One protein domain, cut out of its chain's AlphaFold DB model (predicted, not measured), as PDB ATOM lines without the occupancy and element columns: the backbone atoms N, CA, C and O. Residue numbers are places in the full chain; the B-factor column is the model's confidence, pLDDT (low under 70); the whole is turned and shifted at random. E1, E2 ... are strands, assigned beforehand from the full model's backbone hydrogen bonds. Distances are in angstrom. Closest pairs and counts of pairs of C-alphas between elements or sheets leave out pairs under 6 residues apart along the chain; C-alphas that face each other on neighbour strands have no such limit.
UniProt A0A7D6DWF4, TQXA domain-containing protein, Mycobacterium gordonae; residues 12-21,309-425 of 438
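This is residues 12 to 21 and 309 to 425 of the 438 residues of the protein "TQXA domain-containing protein" of Mycobacterium gordonae (UniProt A0A7D6DWF4). Two strongly twisted four-stranded sheets, E1 E10 E7 E4 and E2 E3 E6 E5, form a sandwich, two sheets face to face, with the strands of the one crossed at 47 degrees to those of the other. From this body a thin arm reaches out, holding the short hairpin of E8 and E9 and a loop beyond it, of which residues 396 to 402 stick out free; this arm makes much of the length. The printed part has 127 residues, with no named helix and ten named strands, E1 to E10 in order along the chain. The class is all strand, though under half of the residues, 60 of 127, are in named elements, and each of the three sheets is antiparallel. The whole is loose, with a radius of gyration of the C-alphas of 19.2 A and spans of 64 by 29 by 24 A.

E1, residues 12 to 21, is an edge strand, and its neighbour E10, residues 414 to 424, is antiparallel to it at 158 degrees, with N 14 and O 423 2.8 A apart, within hydrogen-bond range. On the other side of E10 is E7, residues 373 to 380, antiparallel at 162 degrees, with N 376 and O 420 at 2.9 A. E4, residues 333 to 336, is the other edge strand, antiparallel to E7 at 155 degrees, with N 335 and O 377 at 2.8 A. In the second sheet, E2, residues 317 to 319, and E3, residues 322 to 328, form a hairpin at 153 degrees, with N 319 and O 322 at 2.8 A. E3 is antiparallel to E6, residues 360 to 364, at 150 degrees, with N 323 and O 362 at 2.9 A. E6 forms a hairpin with the edge strand E5, residues 340 to 344, at 148 degrees, with N 363 and O 341 at 2.8 A. The parts of the two sheets that face each other are 9.5 A centre to centre, and their best planes are 1 degree apart. Between the sheets, the closest C-alphas of E1 and E2 are those of Arg 12 and Val 317, 5.2 A apart, and those of E4 and E5 are Val 336 and Leu 342, 7.2 A apart. E1 and E3 are only just apart, their closest C-alphas at 8.1 A. E8, residues 390 to 393, and E9, residues 408 to 410, form a hairpin at 135 degrees, with N 391 and O 408 at 2.8 A. Residues 311 to 312 form a short antiparallel pairing with residues 327 to 328 of E3.

E1, residues 12 to 21, begins with C-alpha 12 at (-61.427, -13.818, 1.848) and is 29.5 A long from first to last C-alpha. E3, residues 322 to 328, is 17.7 A long, and E7, residues 373 to 380, is 22.6 A long. E8 begins with C-alpha 390 at (-24.597, -11.867, -7.304). E10, residues 414 to 424, is the longest strand at 31.9 A and ends with C-alpha 424 at (-57.548, -14.578, 6.318).

The two C-alphas farthest apart are those of Phe 346 and Gln 399, at 65.6 A. Residues 22 to 308 are not printed, and C-alphas 21 and 309 are 15.6 A apart across the cut. The links E5 to E6, 15 residues, and E8 to E9, 14 residues, are long. The mean pLDDT of the printed part is 79.9, and residues 366 to 371, 382 to 386 and 395 to 404 are under 70.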
ATOM      1  N   ARG A  12     -62.364 -14.073   2.948       80.56
ATOM      2  CA  ARG A  12     -61.427 -13.818   1.848       80.56
ATOM      3  C   ARG A  12     -59.986 -14.021   2.313       80.56
ATOM      4  O   ARG A  12     -59.600 -13.562   3.392       80.56
ATOM      5  N   VAL A  13     -59.207 -14.691   1.474       84.00
ATOM      6  CA  VAL A  13     -57.790 -14.971   1.698       84.00
ATOM      7  C   VAL A  13     -56.932 -13.863   1.087       84.00
ATOM      8  O   VAL A  13     -57.284 -13.283   0.062       84.00
ATOM      9  N   ALA A  14     -55.808 -13.563   1.731       82.88
ATOM     10  CA  ALA A  14     -54.756 -12.715   1.197       82.88
ATOM     11  C   ALA A  14     -53.411 -13.442   1.284       82.88
ATOM     12  O   ALA A  14     -53.006 -13.888   2.364       82.88
ATOM     13  N   THR A  15     -52.703 -13.514   0.158       80.69
ATOM     14  CA  THR A  15     -51.373 -14.120   0.067       80.69
ATOM     15  C   THR A  15     -50.289 -13.058  -0.059       80.69
ATOM     16  O   THR A  15     -50.344 -12.178  -0.916       80.69
ATOM     17  N   ARG A  16     -49.231 -13.185   0.742       80.88
ATOM     18  CA  ARG A  16     -47.969 -12.469   0.544       80.88
ATOM     19  C   ARG A  16     -46.865 -13.468   0.231       80.88
ATOM     20  O   ARG A  16     -46.742 -14.476   0.915       80.88
ATOM     21  N   SER A  17     -46.036 -13.188  -0.769       77.94
ATOM     22  CA  SER A  17     -44.904 -14.052  -1.120       77.94
ATOM     23  C   SER A  17     -43.561 -13.367  -0.874       77.94
ATOM     24  O   SER A  17     -43.404 -12.151  -1.022       77.94
ATOM     25  N   ARG A  18     -42.566 -14.165  -0.491       74.19
ATOM     26  CA  ARG A  18     -41.165 -13.776  -0.383       74.19
ATOM     27  C   ARG A  18     -40.313 -14.804  -1.112       74.19
ATOM     28  O   ARG A  18     -40.207 -15.955  -0.703       74.19
ATOM     29  N   VAL A  19     -39.669 -14.365  -2.188       72.31
ATOM     30  CA  VAL A  19     -38.836 -15.234  -3.025       72.31
ATOM     31  C   VAL A  19     -37.375 -15.163  -2.593       72.31
ATOM     32  O   VAL A  19     -36.814 -14.075  -2.437       72.31
ATOM     33  N   ARG A  20     -36.747 -16.329  -2.428       72.94
ATOM     34  CA  ARG A  20     -35.303 -16.492  -2.248       72.94
ATOM     35  C   ARG A  20     -34.759 -17.374  -3.362       72.94
ATOM     36  O   ARG A  20     -35.249 -18.478  -3.579       72.94
ATOM     37  N   VAL A  21     -33.721 -16.905  -4.043       71.56
ATOM     38  CA  VAL A  21     -33.051 -17.670  -5.099       71.56
ATOM     39  C   VAL A  21     -31.720 -18.186  -4.584       71.56
ATOM     40  O   VAL A  21     -30.970 -17.455  -3.940       71.56
ATOM     41  N   GLN A 309     -47.554 -13.671 -10.736       72.69
ATOM     42  CA  GLN A 309     -47.660 -14.110  -9.353       72.69
ATOM     43  C   GLN A 309     -47.464 -15.639  -9.297       72.69
ATOM     44  O   GLN A 309     -48.130 -16.375 -10.031       72.69
ATOM     45  N   PRO A 310     -46.537 -16.147  -8.465       78.38
ATOM     46  CA  PRO A 310     -46.226 -17.577  -8.409       78.38
ATOM     47  C   PRO A 310     -47.383 -18.430  -7.870       78.38
ATOM     48  O   PRO A 310     -47.535 -19.582  -8.271       78.38
ATOM     49  N   LEU A 311     -48.194 -17.843  -6.984       84.50
ATOM     50  CA  LEU A 311     -49.396 -18.439  -6.418       84.50
ATOM     51  C   LEU A 311     -50.598 -17.538  -6.703       84.50
ATOM     52  O   LEU A 311     -50.553 -16.345  -6.397       84.50
ATOM     53  N   LEU A 312     -51.645 -18.123  -7.273       86.50
ATOM     54  CA  LEU A 312     -52.910 -17.478  -7.590       86.50
ATOM     55  C   LEU A 312     -53.923 -17.810  -6.490       86.50
ATOM     56  O   LEU A 312     -54.191 -18.981  -6.220       86.50
ATOM     57  N   ASP A 313     -54.471 -16.773  -5.864       85.81
ATOM     58  CA  ASP A 313     -55.459 -16.844  -4.781       85.81
ATOM     59  C   ASP A 313     -56.783 -16.150  -5.148       85.81
ATOM     60  O   ASP A 313     -57.612 -15.876  -4.284       85.81
ATOM     61  N   SER A 314     -57.007 -15.878  -6.437       83.62
ATOM     62  CA  SER A 314     -58.172 -15.133  -6.936       83.62
ATOM     63  C   SER A 314     -59.516 -15.773  -6.575       83.62
ATOM     64  O   SER A 314     -60.483 -15.048  -6.350       83.62
ATOM     65  N   ALA A 315     -59.566 -17.104  -6.501       85.75
ATOM     66  CA  ALA A 315     -60.741 -17.880  -6.105       85.75
ATOM     67  C   ALA A 315     -60.655 -18.420  -4.664       85.75
ATOM     68  O   ALA A 315     -61.580 -19.092  -4.214       85.75
ATOM     69  N   ALA A 316     -59.568 -18.140  -3.935       87.56
ATOM     70  CA  ALA A 316     -59.303 -18.766  -2.648       87.56
ATOM     71  C   ALA A 316     -60.177 -18.184  -1.528       87.56
ATOM     72  O   ALA A 316     -60.189 -16.974  -1.265       87.56
ATOM     73  N   VAL A 317     -60.845 -19.076  -0.803       87.50
ATOM     74  CA  VAL A 317     -61.631 -18.764   0.389       87.50
ATOM     75  C   VAL A 317     -61.182 -19.615   1.571       87.50
ATOM     76  O   VAL A 317     -60.631 -20.703   1.405       87.50
ATOM     77  N   ALA A 318     -61.381 -19.098   2.781       85.88
ATOM     78  CA  ALA A 318     -61.141 -19.832   4.013       85.88
ATOM     79  C   ALA A 318     -62.469 -20.301   4.613       85.88
ATOM     80  O   ALA A 318     -63.321 -19.487   4.983       85.88
ATOM     81  N   GLU A 319     -62.596 -21.619   4.739       82.75
ATOM     82  CA  GLU A 319     -63.674 -22.334   5.412       82.75
ATOM     83  C   GLU A 319     -63.146 -23.034   6.682       82.75
ATOM     84  O   GLU A 319     -61.932 -23.187   6.873       82.75
ATOM     85  N   PRO A 320     -64.024 -23.463   7.607       77.69
ATOM     86  CA  PRO A 320     -63.611 -24.212   8.787       77.69
ATOM     87  C   PRO A 320     -62.903 -25.520   8.403       77.69
ATOM     88  O   PRO A 320     -63.540 -26.498   8.038       77.69
ATOM     89  N   GLY A 321     -61.574 -25.549   8.531       80.69
ATOM     90  CA  GLY A 321     -60.781 -26.748   8.252       80.69
ATOM     91  C   GLY A 321     -60.300 -26.891   6.804       80.69
ATOM     92  O   GLY A 321     -59.607 -27.866   6.520       80.69
ATOM     93  N   LEU A 322     -60.568 -25.913   5.928       88.12
ATOM     94  CA  LEU A 322     -60.118 -25.933   4.535       88.12
ATOM     95  C   LEU A 322     -59.864 -24.516   3.999       88.12
ATOM     96  O   LEU A 322     -60.667 -23.615   4.219       88.12
ATOM     97  N   VAL A 323     -58.762 -24.307   3.277       89.31
ATOM     98  CA  VAL A 323     -58.473 -23.040   2.582       89.31
ATOM     99  C   VAL A 323     -58.108 -23.315   1.124       89.31
ATOM    100  O   VAL A 323     -57.198 -24.101   0.866       89.31
ATOM    101  N   GLY A 324     -58.779 -22.656   0.180       89.88
ATOM    102  CA  GLY A 324     -58.529 -22.780  -1.260       89.88
ATOM    103  C   GLY A 324     -59.772 -22.444  -2.101       89.88
ATOM    104  O   GLY A 324     -60.723 -21.885  -1.556       89.88
ATOM    105  N   PRO A 325     -59.778 -22.752  -3.408       92.19
ATOM    106  CA  PRO A 325     -58.667 -23.317  -4.172       92.19
ATOM    107  C   PRO A 325     -57.548 -22.303  -4.418       92.19
ATOM    108  O   PRO A 325     -57.789 -21.116  -4.647       92.19
ATOM    109  N   PHE A 326     -56.317 -22.797  -4.410       92.50
ATOM    110  CA  PHE A 326     -55.144 -22.093  -4.911       92.50
ATOM    111  C   PHE A 326     -54.649 -22.755  -6.194       92.50
ATOM    112  O   PHE A 326     -54.793 -23.962  -6.367       92.50
ATOM    113  N   GLN A 327     -53.989 -21.979  -7.054       91.31
ATOM    114  CA  GLN A 327     -53.303 -22.501  -8.239       91.31
ATOM    115  C   GLN A 327     -51.870 -21.978  -8.307       91.31
ATOM    116  O   GLN A 327     -51.570 -20.865  -7.869       91.31
ATOM    117  N   VAL A 328     -50.969 -22.760  -8.899       88.62
ATOM    118  CA  VAL A 328     -49.610 -22.308  -9.230       88.62
ATOM    119  C   VAL A 328     -49.536 -21.880 -10.694       88.62
ATOM    120  O   VAL A 328     -50.180 -22.474 -11.556       88.62
ATOM    121  N   SER A 329     -48.741 -20.852 -10.998       84.88
ATOM    122  CA  SER A 329     -48.536 -20.384 -12.383       84.88
ATOM    123  C   SER A 329     -47.416 -21.128 -13.118       84.88
ATOM    124  O   SER A 329     -47.321 -21.069 -14.343       84.88
ATOM    125  N   VAL A 330     -46.577 -21.864 -12.387       84.69
ATOM    126  CA  VAL A 330     -45.516 -22.723 -12.928       84.69
ATOM    127  C   VAL A 330     -45.447 -24.033 -12.142       84.69
ATOM    128  O   VAL A 330     -45.873 -24.058 -10.985       84.69
ATOM    129  N   PRO A 331     -44.844 -25.101 -12.699       87.94
ATOM    130  CA  PRO A 331     -44.681 -26.345 -11.962       87.94
ATOM    131  C   PRO A 331     -43.883 -26.144 -10.663       87.94
ATOM    132  O   PRO A 331     -42.765 -25.609 -10.682       87.94
ATOM    133  N   MET A 332     -44.435 -26.580  -9.530       88.69
ATOM    134  CA  MET A 332     -43.860 -26.336  -8.202       88.69
ATOM    135  C   MET A 332     -44.178 -27.473  -7.232       88.69
ATOM    136  O   MET A 332     -45.269 -28.026  -7.253       88.69
ATOM    137  N   THR A 333     -43.233 -27.801  -6.355       89.75
ATOM    138  CA  THR A 333     -43.488 -28.675  -5.201       89.75
ATOM    139  C   THR A 333     -43.709 -27.800  -3.975       89.75
ATOM    140  O   THR A 333     -42.888 -26.926  -3.691       89.75
ATOM    141  N   LEU A 334     -44.804 -28.015  -3.251       89.75
ATOM    142  CA  LEU A 334     -45.164 -27.235  -2.070       89.75
ATOM    143  C   LEU A 334     -44.944 -28.056  -0.796       89.75
ATOM    144  O   LEU A 334     -45.122 -29.268  -0.775       89.75
ATOM    145  N   ARG A 335     -44.553 -27.383   0.284       89.69
ATOM    146  CA  ARG A 335     -44.483 -27.943   1.635       89.69
ATOM    147  C   ARG A 335     -45.203 -27.023   2.604       89.69
ATOM    148  O   ARG A 335     -45.040 -25.804   2.541       89.69
ATOM    149  N   VAL A 336     -45.951 -27.610   3.525       88.44
ATOM    150  CA  VAL A 336     -46.659 -26.893   4.588       88.44
ATOM    151  C   VAL A 336     -46.091 -27.276   5.957       88.44
ATOM    152  O   VAL A 336     -45.477 -28.333   6.108       88.44
ATOM    153  N   GLY A 337     -46.217 -26.380   6.938       81.44
ATOM    154  CA  GLY A 337     -45.794 -26.642   8.315       81.44
ATOM    155  C   GLY A 337     -46.596 -27.762   8.993       81.44
ATOM    156  O   GLY A 337     -47.656 -28.163   8.516       81.44
ATOM    157  N   ALA A 338     -46.101 -28.245  10.137       77.44
ATOM    158  CA  ALA A 338     -46.796 -29.250  10.942       77.44
ATOM    159  C   ALA A 338     -48.207 -28.771  11.346       77.44
ATOM    160  O   ALA A 338     -48.384 -27.604  11.699       77.44
ATOM    161  N   GLY A 339     -49.195 -29.671  11.299       80.62
ATOM    162  CA  GLY A 339     -50.610 -29.349  11.547       80.62
ATOM    163  C   GLY A 339     -51.452 -29.117  10.279       80.62
ATOM    164  O   GLY A 339     -52.646 -28.833  10.352       80.62
ATOM    165  N   TYR A 340     -50.856 -29.224   9.094       87.44
ATOM    166  CA  TYR A 340     -51.553 -28.966   7.838       87.44
ATOM    167  C   TYR A 340     -51.216 -30.029   6.798       87.44
ATOM    168  O   TYR A 340     -50.136 -30.621   6.829       87.44
ATOM    169  N   GLN A 341     -52.131 -30.242   5.858       89.88
ATOM    170  CA  GLN A 341     -51.933 -31.096   4.691       89.88
ATOM    171  C   GLN A 341     -52.333 -30.354   3.422       89.88
ATOM    172  O   GLN A 341     -53.269 -29.556   3.423       89.88
ATOM    173  N   LEU A 342     -51.603 -30.619   2.343       91.62
ATOM    174  CA  LEU A 342     -51.966 -30.170   1.007       91.62
ATOM    175  C   LEU A 342     -52.782 -31.268   0.348       91.62
ATOM    176  O   LEU A 342     -52.347 -32.419   0.349       91.62
ATOM    177  N   ILE A 343     -53.942 -30.913  -0.189       92.94
ATOM    178  CA  ILE A 343     -54.828 -31.847  -0.879       92.94
ATOM    179  C   ILE A 343     -55.242 -31.298  -2.243       92.94
ATOM    180  O   ILE A 343     -55.270 -30.082  -2.445       92.94
ATOM    181  N   ASP A 344     -55.549 -32.187  -3.178       92.00
ATOM    182  CA  ASP A 344     -56.143 -31.829  -4.465       92.00
ATOM    183  C   ASP A 344     -57.665 -31.610  -4.355       92.00
ATOM    184  O   ASP A 344     -58.260 -31.702  -3.277       92.00
ATOM    185  N   ALA A 345     -58.312 -31.320  -5.486       88.81
ATOM    186  CA  ALA A 345     -59.765 -31.155  -5.566       88.81
ATOM    187  C   ALA A 345     -60.570 -32.429  -5.232       88.81
ATOM    188  O   ALA A 345     -61.770 -32.340  -4.976       88.81
ATOM    189  N   PHE A 346     -59.930 -33.599  -5.219       88.12
ATOM    190  CA  PHE A 346     -60.535 -34.887  -4.878       88.12
ATOM    191  C   PHE A 346     -60.241 -35.311  -3.429       88.12
ATOM    192  O   PHE A 346     -60.713 -36.358  -2.988       88.12
ATOM    193  N   GLY A 347     -59.489 -34.504  -2.673       85.25
ATOM    194  CA  GLY A 347     -59.100 -34.786  -1.294       85.25
ATOM    195  C   GLY A 347     -57.878 -35.697  -1.146       85.25
ATOM    196  O   GLY A 347     -57.568 -36.104  -0.024       85.25
ATOM    197  N   ALA A 348     -57.171 -36.019  -2.232       89.50
ATOM    198  CA  ALA A 348     -55.933 -36.788  -2.177       89.50
ATOM    199  C   ALA A 348     -54.763 -35.899  -1.736       89.50
ATOM    200  O   ALA A 348     -54.669 -34.737  -2.128       89.50
ATOM    201  N   VAL A 349     -53.863 -36.443  -0.913       90.62
ATOM    202  CA  VAL A 349     -52.696 -35.705  -0.405       90.62
ATOM    203  C   VAL A 349     -51.716 -35.418  -1.543       90.62
ATOM    204  O   VAL A 349     -51.355 -36.318  -2.294       90.62
ATOM    205  N   LEU A 350     -51.261 -34.169  -1.633       89.25
ATOM    206  CA  LEU A 350     -50.270 -33.714  -2.605       89.25
ATOM    207  C   LEU A 350     -48.865 -33.722  -1.993       89.25
ATOM    208  O   LEU A 350     -48.537 -32.886  -1.147       89.25
ATOM    209  N   ASP A 351     -48.019 -34.637  -2.456       84.38
ATOM    210  CA  ASP A 351     -46.592 -34.744  -2.118       84.38
ATOM    211  C   ASP A 351     -45.660 -34.567  -3.336       84.38
ATOM    212  O   ASP A 351     -44.468 -34.274  -3.178       84.38
ATOM    213  N   GLU A 352     -46.205 -34.662  -4.549       87.12
ATOM    214  CA  GLU A 352     -45.481 -34.479  -5.804       87.12
ATOM    215  C   GLU A 352     -45.504 -33.028  -6.339       87.12
ATOM    216  O   GLU A 352     -45.924 -32.063  -5.693       87.12
ATOM    217  N   ARG A 353     -44.956 -32.838  -7.544       90.25
ATOM    218  CA  ARG A 353     -44.927 -31.548  -8.240       90.25
ATOM    219  C   ARG A 353     -46.311 -31.219  -8.810       90.25
ATOM    220  O   ARG A 353     -46.816 -31.938  -9.662       90.25
ATOM    221  N   ILE A 354     -46.853 -30.068  -8.421       90.31
ATOM    222  CA  ILE A 354     -48.140 -29.540  -8.885       90.31
ATOM    223  C   ILE A 354     -47.943 -28.843 -10.236       90.31
ATOM    224  O   ILE A 354     -47.005 -28.055 -10.398       90.31
ATOM    225  N   ALA A 355     -48.807 -29.143 -11.209       90.62
ATOM    226  CA  ALA A 355     -48.792 -28.525 -12.533       90.62
ATOM    227  C   ALA A 355     -49.481 -27.141 -12.534       90.62
ATOM    228  O   ALA A 355     -50.300 -26.850 -11.660       90.62
ATOM    229  N   PRO A 356     -49.164 -26.258 -13.502       89.88
ATOM    230  CA  PRO A 356     -49.814 -24.958 -13.611       89.88
ATOM    231  C   PRO A 356     -51.328 -25.081 -13.781       89.88
ATOM    232  O   PRO A 356     -51.791 -25.892 -14.580       89.88
ATOM    233  N   GLY A 357     -52.085 -24.252 -13.061       87.75
ATOM    234  CA  GLY A 357     -53.551 -24.237 -13.126       87.75
ATOM    235  C   GLY A 357     -54.249 -25.401 -12.411       87.75
ATOM    236  O   GLY A 357     -55.470 -25.474 -12.451       87.75
ATOM    237  N   THR A 358     -53.513 -26.306 -11.757       90.75
ATOM    238  CA  THR A 358     -54.112 -27.343 -10.907       90.75
ATOM    239  C   THR A 358     -54.569 -26.742  -9.581       90.75
ATOM    240  O   THR A 358     -53.770 -26.109  -8.885       90.75
ATOM    241  N   ASP A 359     -55.836 -26.969  -9.232       93.31
ATOM    242  CA  ASP A 359     -56.406 -26.566  -7.948       93.31
ATOM    243  C   ASP A 359     -55.845 -27.414  -6.808       93.31
ATOM    244  O   ASP A 359     -55.839 -28.647  -6.864       93.31
ATOM    245  N   PHE A 360     -55.427 -26.744  -5.743       93.50
ATOM    246  CA  PHE A 360     -55.062 -27.386  -4.490       93.50
ATOM    247  C   PHE A 360     -55.599 -26.611  -3.287       93.50
ATOM    248  O   PHE A 360     -55.868 -25.409  -3.353       93.50
ATOM    249  N   TYR A 361     -55.717 -27.308  -2.162       92.38
ATOM    250  CA  TYR A 361     -56.261 -26.782  -0.919       92.38
ATOM    251  C   TYR A 361     -55.330 -27.090   0.251       92.38
ATOM    252  O   TYR A 361     -54.558 -28.052   0.233       92.38
ATOM    253  N   VAL A 362     -55.422 -26.273   1.297       90.62
ATOM    254  CA  VAL A 362     -54.758 -26.510   2.577       90.62
ATOM    255  C   VAL A 362     -55.799 -26.975   3.591       90.62
ATOM    256  O   VAL A 362     -56.707 -26.224   3.945       90.62
ATOM    257  N   CYS A 363     -55.663 -28.212   4.057       89.31
ATOM    258  CA  CYS A 363     -56.521 -28.833   5.060       89.31
ATOM    259  C   CYS A 363     -55.843 -28.816   6.439       89.31
ATOM    260  O   CYS A 363     -54.620 -28.950   6.549       89.31
ATOM    261  N   PHE A 364     -56.629 -28.647   7.501       86.00
ATOM    262  CA  PHE A 364     -56.142 -28.597   8.882       86.00
ATOM    263  C   PHE A 364     -56.229 -29.994   9.499       86.00
ATOM    264  O   PHE A 364     -57.296 -30.606   9.505       86.00
ATOM    265  N   THR A 365     -55.137 -30.496  10.081       80.38
ATOM    266  CA  THR A 365     -55.171 -31.798  10.765       80.38
ATOM    267  C   THR A 365     -55.790 -31.678  12.162       80.38
ATOM    268  O   THR A 365     -55.822 -30.592  12.750       80.38
ATOM    269  N   ALA A 366     -56.270 -32.783  12.738       69.25
ATOM    270  CA  ALA A 366     -56.817 -32.787  14.097       69.25
ATOM    271  C   ALA A 366     -55.780 -32.279  15.124       69.25
ATOM    272  O   ALA A 366     -54.627 -32.698  15.106       69.25
ATOM    273  N   GLY A 367     -56.187 -31.355  16.004       63.34
ATOM    274  CA  GLY A 367     -55.308 -30.751  17.020       63.34
ATOM    275  C   GLY A 367     -54.505 -29.529  16.555       63.34
ATOM    276  O   GLY A 367     -53.727 -28.977  17.330       63.34
ATOM    277  N   SER A 368     -54.700 -29.076  15.316       64.44
ATOM    278  CA  SER A 368     -53.958 -27.931  14.781       64.44
ATOM    279  C   SER A 368     -54.446 -26.612  15.375       64.44
ATOM    280  O   SER A 368     -55.657 -26.411  15.529       64.44
ATOM    281  N   PRO A 369     -53.535 -25.677  15.690       61.62
ATOM    282  CA  PRO A 369     -53.932 -24.385  16.214       61.62
ATOM    283  C   PRO A 369     -54.721 -23.639  15.129       61.62
ATOM    284  O   PRO A 369     -54.231 -23.440  14.017       61.62
ATOM    285  N   ARG A 370     -55.956 -23.225  15.452       65.06
ATOM    286  CA  ARG A 370     -56.811 -22.391  14.585       65.06
ATOM    287  C   ARG A 370     -56.216 -20.983  14.481       65.06
ATOM    288  O   ARG A 370     -56.685 -20.032  15.103       65.06
ATOM    289  N   THR A 371     -55.112 -20.881  13.754       66.25
ATOM    290  CA  THR A 371     -54.350 -19.650  13.537       66.25
ATOM    291  C   THR A 371     -54.903 -18.896  12.333       66.25
ATOM    292  O   THR A 371     -55.509 -19.484  11.443       66.25
ATOM    293  N   LYS A 372     -54.720 -17.571  12.312       71.75
ATOM    294  CA  LYS A 372     -55.227 -16.676  11.251       71.75
ATOM    295  C   LYS A 372     -54.309 -16.613  10.020       71.75
ATOM    296  O   LYS A 372     -54.345 -15.640   9.266       71.75
ATOM    297  N   GLY A 373     -53.447 -17.611   9.851       80.44
ATOM    298  CA  GLY A 373     -52.548 -17.679   8.714       80.44
ATOM    299  C   GLY A 373     -51.657 -18.913   8.697       80.44
ATOM    300  O   GLY A 373     -51.415 -19.540   9.726       80.44
ATOM    301  N   ILE A 374     -51.170 -19.247   7.504       85.50
ATOM    302  CA  ILE A 374     -50.350 -20.425   7.211       85.50
ATOM    303  C   ILE A 374     -49.123 -19.981   6.428       85.50
ATOM    304  O   ILE A 374     -49.207 -19.112   5.561       85.50
ATOM    305  N   ARG A 375     -47.984 -20.618   6.711       85.75
ATOM    306  CA  ARG A 375     -46.782 -20.487   5.893       85.75
ATOM    307  C   ARG A 375     -46.606 -21.710   5.000       85.75
ATOM    308  O   ARG A 375     -46.481 -22.828   5.503       85.75
ATOM    309  N   LEU A 376     -46.540 -21.481   3.694       86.62
ATOM    310  CA  LEU A 376     -46.175 -22.484   2.695       86.62
ATOM    311  C   LEU A 376     -44.769 -22.207   2.173       86.62
ATOM    312  O   LEU A 376     -44.376 -21.058   1.982       86.62
ATOM    313  N   THR A 377     -44.016 -23.268   1.913       87.06
ATOM    314  CA  THR A 377     -42.724 -23.188   1.233       87.06
ATOM    315  C   THR A 377     -42.825 -23.887  -0.111       87.06
ATOM    316  O   THR A 377     -43.021 -25.098  -0.167       87.06
ATOM    317  N   GLY A 378     -42.687 -23.133  -1.193       85.19
ATOM    318  CA  GLY A 378     -42.644 -23.656  -2.548       85.19
ATOM    319  C   GLY A 378     -41.226 -23.803  -3.078       85.19
ATOM    320  O   GLY A 378     -40.363 -22.961  -2.824       85.19
ATOM    321  N   PHE A 379     -40.997 -24.863  -3.844       84.31
ATOM    322  CA  PHE A 379     -39.735 -25.164  -4.506       84.31
ATOM    323  C   PHE A 379     -39.961 -25.288  -6.002       84.31
ATOM    324  O   PHE A 379     -40.755 -26.114  -6.465       84.31
ATOM    325  N   THR A 380     -39.233 -24.493  -6.778       80.38
ATOM    326  CA  THR A 380     -39.265 -24.613  -8.230       80.38
ATOM    327  C   THR A 380     -37.904 -24.347  -8.860       80.38
ATOM    328  O   THR A 380     -37.077 -23.587  -8.354       80.38
ATOM    329  N   SER A 381     -37.677 -24.989  -9.997       73.62
ATOM    330  CA  SER A 381     -36.634 -24.637 -10.961       73.62
ATOM    331  C   SER A 381     -37.177 -23.761 -12.095       73.62
ATOM    332  O   SER A 381     -36.409 -23.324 -12.948       73.62
ATOM    333  N   HIS A 382     -38.495 -23.537 -12.130       67.44
ATOM    334  CA  HIS A 382     -39.158 -22.720 -13.133       67.44
ATOM    335  C   HIS A 382     -39.092 -21.233 -12.784       67.44
ATOM    336  O   HIS A 382     -38.856 -20.814 -11.650       67.44
ATOM    337  N   HIS A 383     -39.261 -20.433 -13.825       61.94
ATOM    338  CA  HIS A 383     -39.012 -19.003 -13.825       61.94
ATOM    339  C   HIS A 383     -40.092 -18.253 -13.047       61.94
ATOM    340  O   HIS A 383     -41.215 -18.127 -13.520       61.94
ATOM    341  N   LEU A 384     -39.742 -17.752 -11.862       60.75
ATOM    342  CA  LEU A 384     -40.658 -16.981 -11.008       60.75
ATOM    343  C   LEU A 384     -40.055 -15.687 -10.469       60.75
ATOM    344  O   LEU A 384     -40.733 -14.934  -9.777       60.75
ATOM    345  N   SER A 385     -38.762 -15.456 -10.686       62.19
ATOM    346  CA  SER A 385     -38.001 -14.568  -9.820       62.19
ATOM    347  C   SER A 385     -37.063 -13.679 -10.606       62.19
ATOM    348  O   SER A 385     -35.998 -14.150 -10.974       62.19
ATOM    349  N   GLY A 386     -37.369 -12.383 -10.705       66.75
ATOM    350  CA  GLY A 386     -36.440 -11.336 -11.148       66.75
ATOM    351  C   GLY A 386     -35.290 -11.085 -10.163       66.75
ATOM    352  O   GLY A 386     -35.047  -9.948  -9.778       66.75
ATOM    353  N   ARG A 387     -34.648 -12.154  -9.674       77.56
ATOM    354  CA  ARG A 387     -33.515 -12.113  -8.746       77.56
ATOM    355  C   ARG A 387     -32.270 -12.650  -9.421       77.56
ATOM    356  O   ARG A 387     -32.303 -13.723 -10.023       77.56
ATOM    357  N   VAL A 388     -31.163 -11.948  -9.232       82.38
ATOM    358  CA  VAL A 388     -29.866 -12.288  -9.811       82.38
ATOM    359  C   VAL A 388     -28.982 -12.895  -8.728       82.38
ATOM    360  O   VAL A 388     -28.882 -12.376  -7.618       82.38
ATOM    361  N   LEU A 389     -28.300 -13.996  -9.047       82.94
ATOM    362  CA  LEU A 389     -27.230 -14.489  -8.186       82.94
ATOM    363  C   LEU A 389     -26.008 -13.587  -8.342       82.94
ATOM    364  O   LEU A 389     -25.331 -13.613  -9.369       82.94
ATOM    365  N   THR A 390     -25.725 -12.796  -7.311       84.62
ATOM    366  CA  THR A 390     -24.597 -11.867  -7.304       84.62
ATOM    367  C   THR A 390     -23.387 -12.487  -6.614       84.62
ATOM    368  O   THR A 390     -23.483 -12.996  -5.499       84.62
ATOM    369  N   GLY A 391     -22.223 -12.403  -7.253       82.62
ATOM    370  CA  GLY A 391     -20.926 -12.627  -6.625       82.62
ATOM    371  C   GLY A 391     -20.301 -11.297  -6.212       82.62
ATOM    372  O   GLY A 391     -20.110 -10.420  -7.053       82.62
ATOM    373  N   VAL A 392     -19.941 -11.158  -4.937       82.56
ATOM    374  CA  VAL A 392     -19.209  -9.995  -4.416       82.56
ATOM    375  C   VAL A 392     -17.831 -10.447  -3.962       82.56
ATOM    376  O   VAL A 392     -17.714 -11.397  -3.181       82.56
ATOM    377  N   ALA A 393     -16.791  -9.776  -4.453       79.56
ATOM    378  CA  ALA A 393     -15.429 -10.044  -4.024       79.56
ATOM    379  C   ALA A 393     -15.266  -9.721  -2.531       79.56
ATOM    380  O   ALA A 393     -15.745  -8.698  -2.041       79.56
ATOM    381  N   LEU A 394     -14.585 -10.595  -1.799       73.81
ATOM    382  CA  LEU A 394     -14.188 -10.315  -0.426       73.81
ATOM    383  C   LEU A 394     -12.961  -9.402  -0.461       73.81
ATOM    384  O   LEU A 394     -11.981  -9.709  -1.142       73.81
ATOM    385  N   ALA A 395     -13.002  -8.294   0.280       60.72
ATOM    386  CA  ALA A 395     -11.813  -7.483   0.508       60.72
ATOM    387  C   ALA A 395     -10.752  -8.358   1.195       60.72
ATOM    388  O   ALA A 395     -11.006  -8.925   2.259       60.72
ATOM    389  N   GLY A 396      -9.591  -8.519   0.558       52.88
ATOM    390  CA  GLY A 396      -8.493  -9.302   1.115       52.88
ATOM    391  C   GLY A 396      -7.986  -8.685   2.420       52.88
ATOM    392  O   GLY A 396      -7.720  -7.485   2.484       52.88
ATOM    393  N   SER A 397      -7.841  -9.515   3.452       44.31
ATOM    394  CA  SER A 397      -7.279  -9.166   4.762       44.31
ATOM    395  C   SER A 397      -5.750  -9.325   4.839       44.31
ATOM    396  O   SER A 397      -5.195  -9.367   5.931       44.31
ATOM    397  N   ALA A 398      -5.043  -9.402   3.709       45.34
ATOM    398  CA  ALA A 398      -3.581  -9.433   3.673       45.34
ATOM    399  C   ALA A 398      -3.072  -8.661   2.445       45.34
ATOM    400  O   ALA A 398      -3.407  -9.005   1.317       45.34
ATOM    401  N   GLN A 399      -2.317  -7.588   2.711       40.25
ATOM    402  CA  GLN A 399      -1.691  -6.660   1.759       40.25
ATOM    403  C   GLN A 399      -2.630  -6.013   0.720       40.25
ATOM    404  O   GLN A 399      -2.732  -6.444  -0.423       40.25
ATOM    405  N   GLY A 400      -3.220  -4.876   1.108       41.34
ATOM    406  CA  GLY A 400      -3.797  -3.906   0.173       41.34
ATOM    407  C   GLY A 400      -5.216  -4.245  -0.267       41.34
ATOM    408  O   GLY A 400      -5.446  -4.733  -1.371       41.34
ATOM    409  N   SER A 401      -6.190  -3.943   0.588       40.88
ATOM    410  CA  SER A 401      -7.592  -3.874   0.185       40.88
ATOM    411  C   SER A 401      -7.716  -2.879  -0.972       40.88
ATOM    412  O   SER A 401      -7.383  -1.711  -0.800       40.88
ATOM    413  N   VAL A 402      -8.173  -3.325  -2.143       50.06
ATOM    414  CA  VAL A 402      -8.567  -2.426  -3.236       50.06
ATOM    415  C   VAL A 402     -10.078  -2.217  -3.109       50.06
ATOM    416  O   VAL A 402     -10.835  -3.153  -3.382       50.06
ATOM    417  N   PRO A 403     -10.558  -1.046  -2.653       52.84
ATOM    418  CA  PRO A 403     -11.966  -0.696  -2.794       52.84
ATOM    419  C   PRO A 403     -12.337  -0.753  -4.285       52.84
ATOM    420  O   PRO A 403     -11.595  -0.236  -5.113       52.84
ATOM    421  N   GLY A 404     -13.467  -1.378  -4.635       62.62
ATOM    422  CA  GLY A 404     -13.995  -1.335  -6.010       62.62
ATOM    423  C   GLY A 404     -13.753  -2.566  -6.892       62.62
ATOM    424  O   GLY A 404     -13.786  -2.446  -8.114       62.62
ATOM    425  N   LEU A 405     -13.528  -3.757  -6.323       75.94
ATOM    426  CA  LEU A 405     -13.558  -4.991  -7.121       75.94
ATOM    427  C   LEU A 405     -14.942  -5.208  -7.751       75.94
ATOM    428  O   LEU A 405     -15.960  -5.087  -7.071       75.94
ATOM    429  N   THR A 406     -14.962  -5.567  -9.037       82.81
ATOM    430  CA  THR A 406     -16.189  -5.702  -9.833       82.81
ATOM    431  C   THR A 406     -17.164  -6.729  -9.230       82.81
ATOM    432  O   THR A 406     -16.841  -7.920  -9.200       82.81
ATOM    433  N   PRO A 407     -18.374  -6.332  -8.795       89.81
ATOM    434  CA  PRO A 407     -19.435  -7.287  -8.503       89.81
ATOM    435  C   PRO A 407     -19.921  -7.936  -9.798       89.81
ATOM    436  O   PRO A 407     -19.944  -7.304 -10.857       89.81
ATOM    437  N   VAL A 408     -20.327  -9.202  -9.725       91.19
ATOM    438  CA  VAL A 408     -20.689  -9.979 -10.916       91.19
ATOM    439  C   VAL A 408     -22.051 -10.641 -10.789       91.19
ATOM    440  O   VAL A 408     -22.456 -11.041  -9.698       91.19
ATOM    441  N   ALA A 409     -22.743 -10.795 -11.910       92.12
ATOM    442  CA  ALA A 409     -23.954 -11.594 -12.027       92.12
ATOM    443  C   ALA A 409     -23.618 -12.976 -12.579       92.12
ATOM    444  O   ALA A 409     -23.069 -13.085 -13.674       92.12
ATOM    445  N   LEU A 410     -23.942 -14.027 -11.829       90.44
ATOM    446  CA  LEU A 410     -23.660 -15.408 -12.207       90.44
ATOM    447  C   LEU A 410     -24.681 -15.917 -13.227       90.44
ATOM    448  O   LEU A 410     -25.884 -15.714 -13.078       90.44
ATOM    449  N   THR A 411     -24.203 -16.652 -14.227       87.19
ATOM    450  CA  THR A 411     -25.024 -17.249 -15.292       87.19
ATOM    451  C   THR A 411     -25.284 -18.731 -15.024       87.19
ATOM    452  O   THR A 411     -25.141 -19.576 -15.908       87.19
ATOM    453  N   THR A 412     -25.587 -19.076 -13.773       80.25
ATOM    454  CA  THR A 412     -25.798 -20.460 -13.338       80.25
ATOM    455  C   THR A 412     -27.286 -20.793 -13.231       80.25
ATOM    456  O   THR A 412     -28.099 -19.921 -12.919       80.25
ATOM    457  N   PRO A 413     -27.679 -22.059 -13.454       74.12
ATOM    458  CA  PRO A 413     -29.020 -22.518 -13.116       74.12
ATOM    459  C   PRO A 413     -29.325 -22.306 -11.629       74.12
ATOM    460  O   PRO A 413     -28.455 -22.473 -10.767       74.12
ATOM    461  N   VAL A 414     -30.577 -21.963 -11.329       73.81
ATOM    462  CA  VAL A 414     -31.025 -21.609  -9.977       73.81
ATOM    463  C   VAL A 414     -32.221 -22.440  -9.537       73.81
ATOM    464  O   VAL A 414     -33.051 -22.831 -10.358       73.81
ATOM    465  N   HIS A 415     -32.333 -22.648  -8.230       74.50
ATOM    466  CA  HIS A 415     -33.560 -23.083  -7.575       74.50
ATOM    467  C   HIS A 415     -34.147 -21.907  -6.796       74.50
ATOM    468  O   HIS A 415     -33.444 -21.209  -6.060       74.50
ATOM    469  N   ALA A 416     -35.444 -21.675  -6.969       76.62
ATOM    470  CA  ALA A 416     -36.180 -20.696  -6.192       76.62
ATOM    471  C   ALA A 416     -36.913 -21.404  -5.050       76.62
ATOM    472  O   ALA A 416     -37.654 -22.366  -5.264       76.62
ATOM    473  N   THR A 417     -36.710 -20.893  -3.840       80.12
ATOM    474  CA  THR A 417     -37.533 -21.190  -2.673       80.12
ATOM    475  C   THR A 417     -38.434 -19.992  -2.423       80.12
ATOM    476  O   THR A 417     -37.953 -18.867  -2.275       80.12
ATOM    477  N   ILE A 418     -39.740 -20.218  -2.385       80.75
ATOM    478  CA  ILE A 418     -40.734 -19.165  -2.188       80.75
ATOM    479  C   ILE A 418     -41.452 -19.425  -0.877       80.75
ATOM    480  O   ILE A 418     -42.061 -20.473  -0.695       80.75
ATOM    481  N   GLU A 419     -41.364 -18.475   0.042       83.62
ATOM    482  CA  GLU A 419     -42.153 -18.466   1.269       83.62
ATOM    483  C   GLU A 419     -43.465 -17.732   0.963       83.62
ATOM    484  O   GLU A 419     -43.438 -16.582   0.524       83.62
ATOM    485  N   PHE A 420     -44.608 -18.383   1.163       83.75
ATOM    486  CA  PHE A 420     -45.928 -17.766   1.070       83.75
ATOM    487  C   PHE A 420     -46.520 -17.656   2.469       83.75
ATOM    488  O   PHE A 420     -46.691 -18.671   3.142       83.75
ATOM    489  N   ASP A 421     -46.843 -16.442   2.893       84.62
ATOM    490  CA  ASP A 421     -47.638 -16.181   4.085       84.62
ATOM    491  C   ASP A 421     -49.088 -15.942   3.631       84.62
ATOM    492  O   ASP A 421     -49.403 -14.929   3.001       84.62
ATOM    493  N   ILE A 422     -49.960 -16.904   3.918       86.12
ATOM    494  CA  ILE A 422     -51.393 -16.859   3.616       86.12
ATOM    495  C   ILE A 422     -52.121 -16.421   4.877       86.12
ATOM    496  O   ILE A 422     -51.908 -16.998   5.940       86.12
ATOM    497  N   THR A 423     -52.990 -15.423   4.775       87.00
ATOM    498  CA  THR A 423     -53.760 -14.888   5.906       87.00
ATOM    499  C   THR A 423     -55.224 -14.723   5.535       87.00
ATOM    500  O   THR A 423     -55.552 -14.497   4.373       87.00
ATOM    501  N   TRP A 424     -56.120 -14.830   6.512       85.38
ATOM    502  CA  TRP A 424     -57.548 -14.578   6.318       85.38
ATOM    503  C   TRP A 424     -58.155 -13.972   7.584       85.38
ATOM    504  O   TRP A 424     -57.668 -14.172   8.702       85.38
ATOM    505  N   GLN A 425     -59.219 -13.190   7.415       72.00
ATOM    506  CA  GLN A 425     -59.955 -12.627   8.545       72.00
ATOM    507  C   GLN A 425     -60.948 -13.659   9.075       72.00
ATOM    508  O   GLN A 425     -61.576 -14.359   8.304       72.00
TER     509      GLN A 425